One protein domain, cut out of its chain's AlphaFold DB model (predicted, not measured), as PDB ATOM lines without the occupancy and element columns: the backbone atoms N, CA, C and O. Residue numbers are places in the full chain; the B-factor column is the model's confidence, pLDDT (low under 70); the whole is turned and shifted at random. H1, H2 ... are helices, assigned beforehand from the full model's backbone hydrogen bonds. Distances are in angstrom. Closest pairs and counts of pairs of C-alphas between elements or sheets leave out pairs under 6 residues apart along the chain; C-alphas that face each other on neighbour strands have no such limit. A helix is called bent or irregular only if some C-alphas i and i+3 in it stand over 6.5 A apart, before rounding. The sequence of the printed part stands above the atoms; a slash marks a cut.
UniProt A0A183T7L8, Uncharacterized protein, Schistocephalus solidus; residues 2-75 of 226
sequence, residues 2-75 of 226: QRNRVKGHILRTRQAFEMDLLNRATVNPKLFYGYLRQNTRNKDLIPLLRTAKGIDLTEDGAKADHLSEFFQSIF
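AT A GLANCE: This is residues 2 to 75 of the 226 residues of an uncharacterized protein of Schistocephalus solidus (UniProt A0A183T7L8). A long helix, H1, and a shorter one, H2, meet near their ends as a narrow V, and from H2 a long link runs away to a third helix, H3, at the far end of an open, drawn-out shape. H3 touches neither of the other two, and within the link a small loop folds back on itself, residues 49 to 50 pairing antiparallel with residues 56 to 57. The printed part has 74 residues with three named helices, in the order H1, H2, H3, and no named strand; the class is all helix. The whole is extended, with a radius of gyration of the C-alphas of 20.0 A, and its outline is flat, spanning 58 by 35 by 17 A.

IN THESE COORDINATES: H1, the longest helix, holds residues 2 to 25 and measures 34.6 A from C-alpha 2 at (-136.947, 88.403, 22.561) to C-alpha 25 at (-137.555, 64.040, 47.052). H2 holds residues 29 to 39 and measures 16.1 A. H3 holds residues 60 to 73 and measures 20.0 A, ending with C-alpha 73 at (-97.613, 51.020, 50.515). None of the three is bent.

HOW THE PARTS SIT: H1 and H2 form a helical hairpin, two helices that follow each other, touch and run opposite ways. Their lines stand at a shallow tilt of 30 degrees. H1 touches H2 with residues 21 to 25 alone, and the closest C-alphas of the two helices are those of Ala 25 and Phe 32, 5.6 A apart. Centre to centre they are 16.4 A from each other. Residues 2 to 17 of H1 stand free. H3 is apart from H1 and also apart from H2. In H1, H2 and H3 every backbone O i to N i+4 pair is within hydrogen-bond range.

THE WHOLE: The two C-alphas farthest apart in the domain are those of Gln 2 and Phe 75, 63.8 A from each other. The printed part has no cut. The link from H1 to H2 is tight, with 3 residues, and the link from H2 to H3 is long, with 20 residues, 40 to 59. Residues 38 to 43 stand free, and so do residues 68 to 75, of which 68 to 73 belong to H3. Without the stretches that stand free, the body has 44 residues and spans 43 by 17 by 12 A. The mean pLDDT of the printed part is 79.9, and the model's confidence is under 70 at residues 2 to 3 and 41 to 48.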
ATOM      1  N   GLN A   2    -136.340  89.746  22.456       66.19
ATOM      2  CA  GLN A   2    -136.947  88.403  22.561       66.19
ATOM      3  C   GLN A   2    -136.036  87.335  23.203       66.19
ATOM      4  O   GLN A   2    -136.487  86.595  24.073       66.19
ATOM      5  N   ARG A   3    -134.730  87.313  22.889       68.25
ATOM      6  CA  ARG A   3    -133.754  86.367  23.480       68.25
ATOM      7  C   ARG A   3    -133.682  86.437  25.013       68.25
ATOM      8  O   ARG A   3    -133.594  85.403  25.668       68.25
ATOM      9  N   ASN A   4    -133.751  87.638  25.587       72.12
ATOM     10  CA  ASN A   4    -133.695  87.822  27.042       72.12
ATOM     11  C   ASN A   4    -135.000  87.374  27.715       72.12
ATOM     12  O   ASN A   4    -134.955  86.782  28.790       72.12
ATOM     13  N   ARG A   5    -136.149  87.561  27.047       77.12
ATOM     14  CA  ARG A   5    -137.441  87.031  27.513       77.12
ATOM     15  C   ARG A   5    -137.441  85.504  27.527       77.12
ATOM     16  O   ARG A   5    -137.817  84.916  28.534       77.12
ATOM     17  N   VAL A   6    -136.954  84.866  26.460       81.44
ATOM     18  CA  VAL A   6    -136.859  83.397  26.374       81.44
ATOM     19  C   VAL A   6    -135.928  82.838  27.452       81.44
ATOM     20  O   VAL A   6    -136.314  81.918  28.166       81.44
ATOM     21  N   LYS A   7    -134.751  83.444  27.663       81.19
ATOM     22  CA  LYS A   7    -133.848  83.061  28.766       81.19
ATOM     23  C   LYS A   7    -134.519  83.180  30.140       81.19
ATOM     24  O   LYS A   7    -134.394  82.273  30.956       81.19
ATOM     25  N   GLY A   8    -135.259  84.264  30.377       83.69
ATOM     26  CA  GLY A   8    -136.006  84.463  31.620       83.69
ATOM     27  C   GLY A   8    -137.160  83.471  31.811       83.69
ATOM     28  O   GLY A   8    -137.484  83.119  32.942       83.69
ATOM     29  N   HIS A   9    -137.782  82.992  30.730       86.12
ATOM     30  CA  HIS A   9    -138.766  81.909  30.803       86.12
ATOM     31  C   HIS A   9    -138.110  80.567  31.131       86.12
ATOM     32  O   HIS A   9    -138.550  79.910  32.066       86.12
ATOM     33  N   ILE A  10    -137.016  80.211  30.450       87.00
ATOM     34  CA  ILE A  10    -136.274  78.965  30.707       87.00
ATOM     35  C   ILE A  10    -135.825  78.883  32.170       87.00
ATOM     36  O   ILE A  10    -136.002  77.848  32.809       87.00
ATOM     37  N   LEU A  11    -135.287  79.979  32.717       86.94
ATOM     38  CA  LEU A  11    -134.841  80.023  34.109       86.94
ATOM     39  C   LEU A  11    -136.000  79.778  35.088       86.94
ATOM     40  O   LEU A  11    -135.879  78.940  35.976       86.94
ATOM     41  N   ARG A  12    -137.130  80.470  34.896       89.25
ATOM     42  CA  ARG A  12    -138.307  80.339  35.769       89.25
ATOM     43  C   ARG A  12    -138.924  78.945  35.702       89.25
ATOM     44  O   ARG A  12    -139.251  78.374  36.736       89.25
ATOM     45  N   THR A  13    -139.038  78.373  34.504       90.19
ATOM     46  CA  THR A  13    -139.545  77.006  34.327       90.19
ATOM     47  C   THR A  13    -138.629  75.982  34.993       90.19
ATOM     48  O   THR A  13    -139.113  75.070  35.658       90.19
ATOM     49  N   ARG A  14    -137.307  76.155  34.878       87.19
ATOM     50  CA  ARG A  14    -136.330  75.287  35.544       87.19
ATOM     51  C   ARG A  14    -136.430  75.375  37.070       87.19
ATOM     52  O   ARG A  14    -136.478  74.337  37.718       87.19
ATOM     53  N   GLN A  15    -136.522  76.582  37.628       90.06
ATOM     54  CA  GLN A  15    -136.678  76.783  39.074       90.06
ATOM     55  C   GLN A  15    -137.964  76.142  39.608       90.06
ATOM     56  O   GLN A  15    -137.933  75.466  40.630       90.06
ATOM     57  N   ALA A  16    -139.084  76.298  38.896       92.12
ATOM     58  CA  ALA A  16    -140.349  75.671  39.281       92.12
ATOM     59  C   ALA A  16    -140.248  74.134  39.293       92.12
ATOM     60  O   ALA A  16    -140.713  73.491  40.231       92.12
ATOM     61  N   PHE A  17    -139.588  73.553  38.286       91.75
ATOM     62  CA  PHE A  17    -139.330  72.114  38.228       91.75
ATOM     63  C   PHE A  17    -138.419  71.632  39.369       91.75
ATOM     64  O   PHE A  17    -138.700  70.608  39.988       91.75
ATOM     65  N   GLU A  18    -137.338  72.358  39.667       91.38
ATOM     66  CA  GLU A  18    -136.411  72.016  40.755       91.38
ATOM     67  C   GLU A  18    -137.104  72.068  42.130       91.38
ATOM     68  O   GLU A  18    -136.868  71.193  42.962       91.38
ATOM     69  N   MET A  19    -138.009  73.027  42.357       91.00
ATOM     70  CA  MET A  19    -138.793  73.098  43.599       91.00
ATOM     71  C   MET A  19    -139.785  71.938  43.740       91.00
ATOM     72  O   MET A  19    -139.865  71.324  44.803       91.00
ATOM     73  N   ASP A  20    -140.503  71.589  42.670       93.19
ATOM     74  CA  ASP A  20    -141.380  70.411  42.659       93.19
ATOM     75  C   ASP A  20    -140.602  69.111  42.928       93.19
ATOM     76  O   ASP A  20    -141.026  68.256  43.712       93.19
ATOM     77  N   LEU A  21    -139.421  68.979  42.321       91.81
ATOM     78  CA  LEU A  21    -138.542  67.836  42.533       91.81
ATOM     79  C   LEU A  21    -138.120  67.706  44.001       91.81
ATOM     80  O   LEU A  21    -138.153  66.594  44.529       91.81
ATOM     81  N   LEU A  22    -137.726  68.803  44.656       90.44
ATOM     82  CA  LEU A  22    -137.320  68.784  46.065       90.44
ATOM     83  C   LEU A  22    -138.470  68.350  46.976       90.44
ATOM     84  O   LEU A  22    -138.263  67.508  47.849       90.44
ATOM     85  N   ASN A  23    -139.687  68.831  46.713       91.19
ATOM     86  CA  ASN A  23    -140.874  68.402  47.453       91.19
ATOM     87  C   ASN A  23    -141.094  66.889  47.322       91.19
ATOM     88  O   ASN A  23    -141.271  66.202  48.326       91.19
ATOM     89  N   ARG A  24    -140.993  66.333  46.108       91.06
ATOM     90  CA  ARG A  24    -141.116  64.880  45.883       91.06
ATOM     91  C   ARG A  24    -139.935  64.079  46.441       91.06
ATOM     92  O   ARG A  24    -140.106  62.918  46.820       91.06
ATOM     93  N   ALA A  25    -138.751  64.680  46.517       90.44
ATOM     94  CA  ALA A  25    -137.555  64.040  47.052       90.44
ATOM     95  C   ALA A  25    -137.613  63.817  48.570       90.44
ATOM     96  O   ALA A  25    -136.949  62.901  49.053       90.44
ATOM     97  N   THR A  26    -138.433  64.581  49.304       87.81
ATOM     98  CA  THR A  26    -138.678  64.334  50.740       87.81
ATOM     99  C   THR A  26    -139.274  62.945  50.993       87.81
ATOM    100  O   THR A  26    -138.929  62.293  51.973       87.81
ATOM    101  N   VAL A  27    -140.112  62.463  50.070       89.00
ATOM    102  CA  VAL A  27    -140.737  61.134  50.119       89.00
ATOM    103  C   VAL A  27    -139.886  60.092  49.389       89.00
ATOM    104  O   VAL A  27    -139.756  58.958  49.845       89.00
ATOM    105  N   ASN A  28    -139.282  60.459  48.253       89.00
ATOM    106  CA  ASN A  28    -138.426  59.569  47.472       89.00
ATOM    107  C   ASN A  28    -137.073  60.222  47.140       89.00
ATOM    108  O   ASN A  28    -136.907  60.784  46.047       89.00
ATOM    109  N   PRO A  29    -136.062  60.064  48.016       88.00
ATOM    110  CA  PRO A  29    -134.740  60.656  47.823       88.00
ATOM    111  C   PRO A  29    -134.059  60.269  46.501       88.00
ATOM    112  O   PRO A  29    -133.217  61.012  45.998       88.00
ATOM    113  N   LYS A  30    -134.438  59.139  45.877       84.56
ATOM    114  CA  LYS A  30    -133.862  58.696  44.593       84.56
ATOM    115  C   LYS A  30    -134.112  59.685  43.454       84.56
ATOM    116  O   LYS A  30    -133.294  59.752  42.539       84.56
ATOM    117  N   LEU A  31    -135.206  60.451  43.500       87.12
ATOM    118  CA  LEU A  31    -135.535  61.447  42.474       87.12
ATOM    119  C   LEU A  31    -134.500  62.578  42.433       87.12
ATOM    120  O   LEU A  31    -134.045  62.959  41.355       87.12
ATOM    121  N   PHE A  32    -134.069  63.049  43.604       87.44
ATOM    122  CA  PHE A  32    -133.035  64.074  43.728       87.44
ATOM    123  C   PHE A  32    -131.686  63.586  43.191       87.44
ATOM    124  O   PHE A  32    -131.083  64.236  42.337       87.44
ATOM    125  N   TYR A  33    -131.246  62.396  43.608       81.00
ATOM    126  CA  TYR A  33    -129.992  61.818  43.116       81.00
ATOM    127  C   TYR A  33    -130.034  61.499  41.613       81.00
ATOM    128  O   TYR A  33    -129.018  61.630  40.931       81.00
ATOM    129  N   GLY A  34    -131.199  61.120  41.077       84.00
ATOM    130  CA  GLY A  34    -131.407  60.933  39.639       84.00
ATOM    131  C   GLY A  34    -131.239  62.234  38.852       84.00
ATOM    132  O   GLY A  34    -130.521  62.258  37.853       84.00
ATOM    133  N   TYR A  35    -131.834  63.328  39.334       85.31
ATOM    134  CA  TYR A  35    -131.686  64.655  38.734       85.31
ATOM    135  C   TYR A  35    -130.251  65.187  38.819       85.31
ATOM    136  O   TYR A  35    -129.733  65.712  37.832       85.31
ATOM    137  N   LEU A  36    -129.576  65.021  39.962       82.19
ATOM    138  CA  LEU A  36    -128.166  65.393  40.099       82.19
ATOM    139  C   LEU A  36    -127.298  64.639  39.094       82.19
ATOM    140  O   LEU A  36    -126.528  65.269  38.378       82.19
ATOM    141  N   ARG A  37    -127.488  63.317  38.973       74.62
ATOM    142  CA  ARG A  37    -126.733  62.469  38.038       74.62
ATOM    143  C   ARG A  37    -126.893  62.911  36.580       74.62
ATOM    144  O   ARG A  37    -125.932  62.859  35.823       74.62
ATOM    145  N   GLN A  38    -128.090  63.355  36.191       77.94
ATOM    146  CA  GLN A  38    -128.355  63.873  34.843       77.94
ATOM    147  C   GLN A  38    -127.672  65.223  34.570       77.94
ATOM    148  O   GLN A  38    -127.384  65.531  33.415       77.94
ATOM    149  N   ASN A  39    -127.412  66.018  35.613       75.25
ATOM    150  CA  ASN A  39    -126.847  67.366  35.499       75.25
ATOM    151  C   ASN A  39    -125.352  67.456  35.844       75.25
ATOM    152  O   ASN A  39    -124.714  68.464  35.536       75.25
ATOM    153  N   THR A  40    -124.765  66.431  36.457       73.00
ATOM    154  CA  THR A  40    -123.314  66.324  36.629       73.00
ATOM    155  C   THR A  40    -122.636  65.956  35.311       73.00
ATOM    156  O   THR A  40    -123.081  65.067  34.591       73.00
ATOM    157  N   ARG A  41    -121.510  66.618  35.001       56.16
ATOM    158  CA  ARG A  41    -120.691  66.329  33.806       56.16
ATOM    159  C   ARG A  41    -120.120  64.908  33.795       56.16
ATOM    160  O   ARG A  41    -119.816  64.394  32.726       56.16
ATOM    161  N   ASN A  42    -119.971  64.304  34.971       53.06
ATOM    162  CA  ASN A  42    -119.409  62.977  35.119       53.06
ATOM    163  C   ASN A  42    -120.515  61.929  34.936       53.06
ATOM    164  O   ASN A  42    -121.359  61.748  35.814       53.06
ATOM    165  N   LYS A  43    -120.554  61.314  33.750       55.72
ATOM    166  CA  LYS A  43    -121.478  60.217  33.419       55.72
ATOM    167  C   LYS A  43    -120.900  58.846  33.780       55.72
ATOM    168  O   LYS A  43    -121.639  57.865  33.746       55.72
ATOM    169  N   ASP A  44    -119.619  58.795  34.138       53.25
ATOM    170  CA  ASP A  44    -118.951  57.567  34.536       53.25
ATOM    171  C   ASP A  44    -119.340  57.194  35.967       53.25
ATOM    172  O   ASP A  44    -119.428  58.031  36.867       53.25
ATOM    173  N   LEU A  45    -119.599  55.904  36.180       51.56
ATOM    174  CA  LEU A  45    -120.026  55.349  37.468       51.56
ATOM    175  C   LEU A  45    -118.933  55.416  38.550       51.56
ATOM    176  O   LEU A  45    -119.225  55.174  39.720       51.56
ATOM    177  N   ILE A  46    -117.692  55.738  38.173       54.97
ATOM    178  CA  ILE A  46    -116.509  55.728  39.036       54.97
ATOM    179  C   ILE A  46    -115.809  57.087  38.880       54.97
ATOM    180  O   ILE A  46    -115.418  57.423  37.759       54.97
ATOM    181  N   PRO A  47    -115.637  57.877  39.960       59.19
ATOM    182  CA  PRO A  47    -114.910  59.144  39.907       59.19
ATOM    183  C   PRO A  47    -113.518  58.978  39.277       59.19
ATOM    184  O   PRO A  47    -112.896  57.924  39.414       59.19
ATOM    185  N   LEU A  48    -113.010  60.024  38.613       65.81
ATOM    186  CA  LEU A  48    -111.605  60.056  38.199       65.81
ATOM    187  C   LEU A  48    -110.726  59.955  39.452       65.81
ATOM    188  O   LEU A  48    -110.924  60.718  40.402       65.81
ATOM    189  N   LEU A  49    -109.772  59.023  39.461       72.38
ATOM    190  CA  LEU A  49    -108.753  58.979  40.506       72.38
ATOM    191  C   LEU A  49    -107.626  59.915  40.091       72.38
ATOM    192  O   LEU A  49    -107.015  59.716  39.045       72.38
ATOM    193  N   ARG A  50    -107.349  60.936  40.900       78.38
ATOM    194  CA  ARG A  50    -106.204  61.819  40.685       78.38
ATOM    195  C   ARG A  50    -105.032  61.326  41.522       78.38
ATOM    196  O   ARG A  50    -105.129  61.251  42.744       78.38
ATOM    197  N   THR A  51    -103.927  61.008  40.860       79.00
ATOM    198  CA  THR A  51    -102.673  60.632  41.526       79.00
ATOM    199  C   THR A  51    -102.074  61.822  42.282       79.00
ATOM    200  O   THR A  51    -102.349  62.981  41.962       79.00
ATOM    201  N   ALA A  52    -101.158  61.563  43.222       77.31
ATOM    202  CA  ALA A  52    -100.393  62.614  43.910       77.31
ATOM    203  C   ALA A  52     -99.582  63.516  42.950       77.31
ATOM    204  O   ALA A  52     -99.257  64.651  43.285       77.31
ATOM    205  N   LYS A  53     -99.298  63.033  41.732       79.31
ATOM    206  CA  LYS A  53     -98.627  63.780  40.656       79.31
ATOM    207  C   LYS A  53     -99.590  64.640  39.822       79.31
ATOM    208  O   LYS A  53     -99.179  65.220  38.823       79.31
ATOM    209  N   GLY A  54    -100.869  64.704  40.195       79.81
ATOM    210  CA  GLY A  54    -101.896  65.481  39.497       79.81
ATOM    211  C   GLY A  54    -102.428  64.838  38.212       79.81
ATOM    212  O   GLY A  54    -103.181  65.485  37.491       79.81
ATOM    213  N   ILE A  55    -102.053  63.587  37.920       81.62
ATOM    214  CA  ILE A  55    -102.517  62.847  36.737       81.62
ATOM    215  C   ILE A  55    -103.882  62.234  37.035       81.62
ATOM    216  O   ILE A  55    -104.029  61.540  38.044       81.62
ATOM    217  N   ASP A  56    -104.842  62.466  36.144       81.81
ATOM    218  CA  ASP A  56    -106.191  61.916  36.226       81.81
ATOM    219  C   ASP A  56    -106.252  60.538  35.542       81.81
ATOM    220  O   ASP A  56    -105.985  60.407  34.349       81.81
ATOM    221  N   LEU A  57    -106.606  59.504  36.307       78.56
ATOM    222  CA  LEU A  57    -106.767  58.129  35.842       78.56
ATOM    223  C   LEU A  57    -108.220  57.892  35.421       78.56
ATOM    224  O   LEU A  57    -109.145  57.936  36.243       78.56
ATOM    225  N   THR A  58    -108.417  57.624  34.134       75.81
ATOM    226  CA  THR A  58    -109.731  57.384  33.521       75.81
ATOM    227  C   THR A  58    -110.006  55.900  33.291       75.81
ATOM    228  O   THR A  58    -111.140  55.470  33.495       75.81
ATOM    229  N   GLU A  59    -108.981  55.118  32.949       77.56
ATOM    230  CA  GLU A  59    -109.085  53.683  32.669       77.56
ATOM    231  C   GLU A  59    -109.195  52.837  33.944       77.56
ATOM    232  O   GLU A  59    -108.477  53.053  34.922       77.56
ATOM    233  N   ASP A  60    -110.075  51.834  33.923       72.38
ATOM    234  CA  ASP A  60    -110.346  50.985  35.091       72.38
ATOM    235  C   ASP A  60    -109.132  50.154  35.530       72.38
ATOM    236  O   ASP A  60    -108.946  49.953  36.729       72.38
ATOM    237  N   GLY A  61    -108.290  49.719  34.584       77.88
ATOM    238  CA  GLY A  61    -107.037  49.012  34.881       77.88
ATOM    239  C   GLY A  61    -106.059  49.901  35.645       77.88
ATOM    240  O   GLY A  61    -105.672  49.576  36.762       77.88
ATOM    241  N   ALA A  62    -105.780  51.095  35.114       79.81
ATOM    242  CA  ALA A  62    -104.893  52.061  35.757       79.81
ATOM    243  C   ALA A  62    -105.385  52.481  37.156       79.81
ATOM    244  O   ALA A  62    -104.585  52.658  38.074       79.81
ATOM    245  N   LYS A  63    -106.706  52.609  37.349       79.88
ATOM    246  CA  LYS A  63    -107.300  52.852  38.674       79.88
ATOM    247  C   LYS A  63    -107.058  51.685  39.635       79.88
ATOM    248  O   LYS A  63    -106.742  51.925  40.799       79.88
ATOM    249  N   ALA A  64    -107.238  50.446  39.174       77.31
ATOM    250  CA  ALA A  64    -107.041  49.252  39.992       77.31
ATOM    251  C   ALA A  64    -105.575  49.089  40.413       77.31
ATOM    252  O   ALA A  64    -105.313  48.852  41.593       77.31
ATOM    253  N   ASP A  65    -104.641  49.296  39.484       82.88
ATOM    254  CA  ASP A  65    -103.204  49.219  39.755       82.88
ATOM    255  C   ASP A  65    -102.778  50.295  40.757       82.88
ATOM    256  O   ASP A  65    -102.156  49.987  41.770       82.88
ATOM    257  N   HIS A  66    -103.222  51.540  40.555       84.94
ATOM    258  CA  HIS A  66    -102.902  52.636  41.467       84.94
ATOM    259  C   HIS A  66    -103.431  52.408  42.891       84.94
ATOM    260  O   HIS A  66    -102.736  52.682  43.870       84.94
ATOM    261  N   LEU A  67    -104.655  51.883  43.026       82.06
ATOM    262  CA  LEU A  67    -105.203  51.506  44.331       82.06
ATOM    263  C   LEU A  67    -104.419  50.345  44.954       82.06
ATOM    264  O   LEU A  67    -104.151  50.381  46.151       82.06
ATOM    265  N   SER A  68    -104.047  49.338  44.162       83.44
ATOM    266  CA  SER A  68    -103.250  48.195  44.624       83.44
ATOM    267  C   SER A  68    -101.898  48.645  45.182       83.44
ATOM    268  O   SER A  68    -101.561  48.303  46.314       83.44
ATOM    269  N   GLU A  69    -101.167  49.479  44.437       84.56
ATOM    270  CA  GLU A  69     -99.896  50.069  44.872       84.56
ATOM    271  C   GLU A  69    -100.062  50.880  46.162       84.56
ATOM    272  O   GLU A  69     -99.289  50.721  47.108       84.56
ATOM    273  N   PHE A  70    -101.101  51.717  46.231       84.75
ATOM    274  CA  PHE A  70    -101.384  52.512  47.423       84.75
ATOM    275  C   PHE A  70    -101.649  51.627  48.648       84.75
ATOM    276  O   PHE A  70    -101.033  51.837  49.693       84.75
ATOM    277  N   PHE A  71    -102.511  50.613  48.529       81.12
ATOM    278  CA  PHE A  71    -102.820  49.714  49.642       81.12
ATOM    279  C   PHE A  71    -101.610  48.892  50.090       81.12
ATOM    280  O   PHE A  71    -101.437  48.696  51.288       81.12
ATOM    281  N   GLN A  72    -100.753  48.464  49.160       81.00
ATOM    282  CA  GLN A  72     -99.490  47.810  49.504       81.00
ATOM    283  C   GLN A  72     -98.554  48.756  50.264       81.00
ATOM    284  O   GLN A  72     -97.917  48.336  51.224       81.00
ATOM    285  N   SER A  73     -98.504  50.038  49.884       82.81
ATOM    286  CA  SER A  73     -97.613  51.020  50.515       82.81
ATOM    287  C   SER A  73     -97.962  51.343  51.970       82.81
ATOM    288  O   SER A  73     -97.072  51.678  52.746       82.81
ATOM    289  N   ILE A  74     -99.243  51.241  52.341       80.88
ATOM    290  CA  ILE A  74     -99.712  51.475  53.715       80.88
ATOM    291  C   ILE A  74     -99.801  50.184  54.534       80.88
ATOM    292  O   ILE A  74    -100.138  50.236  55.715       80.88
ATOM    293  N   PHE A  75     -99.544  49.029  53.916       76.94
ATOM    294  CA  PHE A  75     -99.589  47.752  54.607       76.94
ATOM    295  C   PHE A  75     -98.326  47.592  55.454       76.94
ATOM    296  O   PHE A  75     -97.209  47.535  54.940       76.94
TER     297      PHE A  75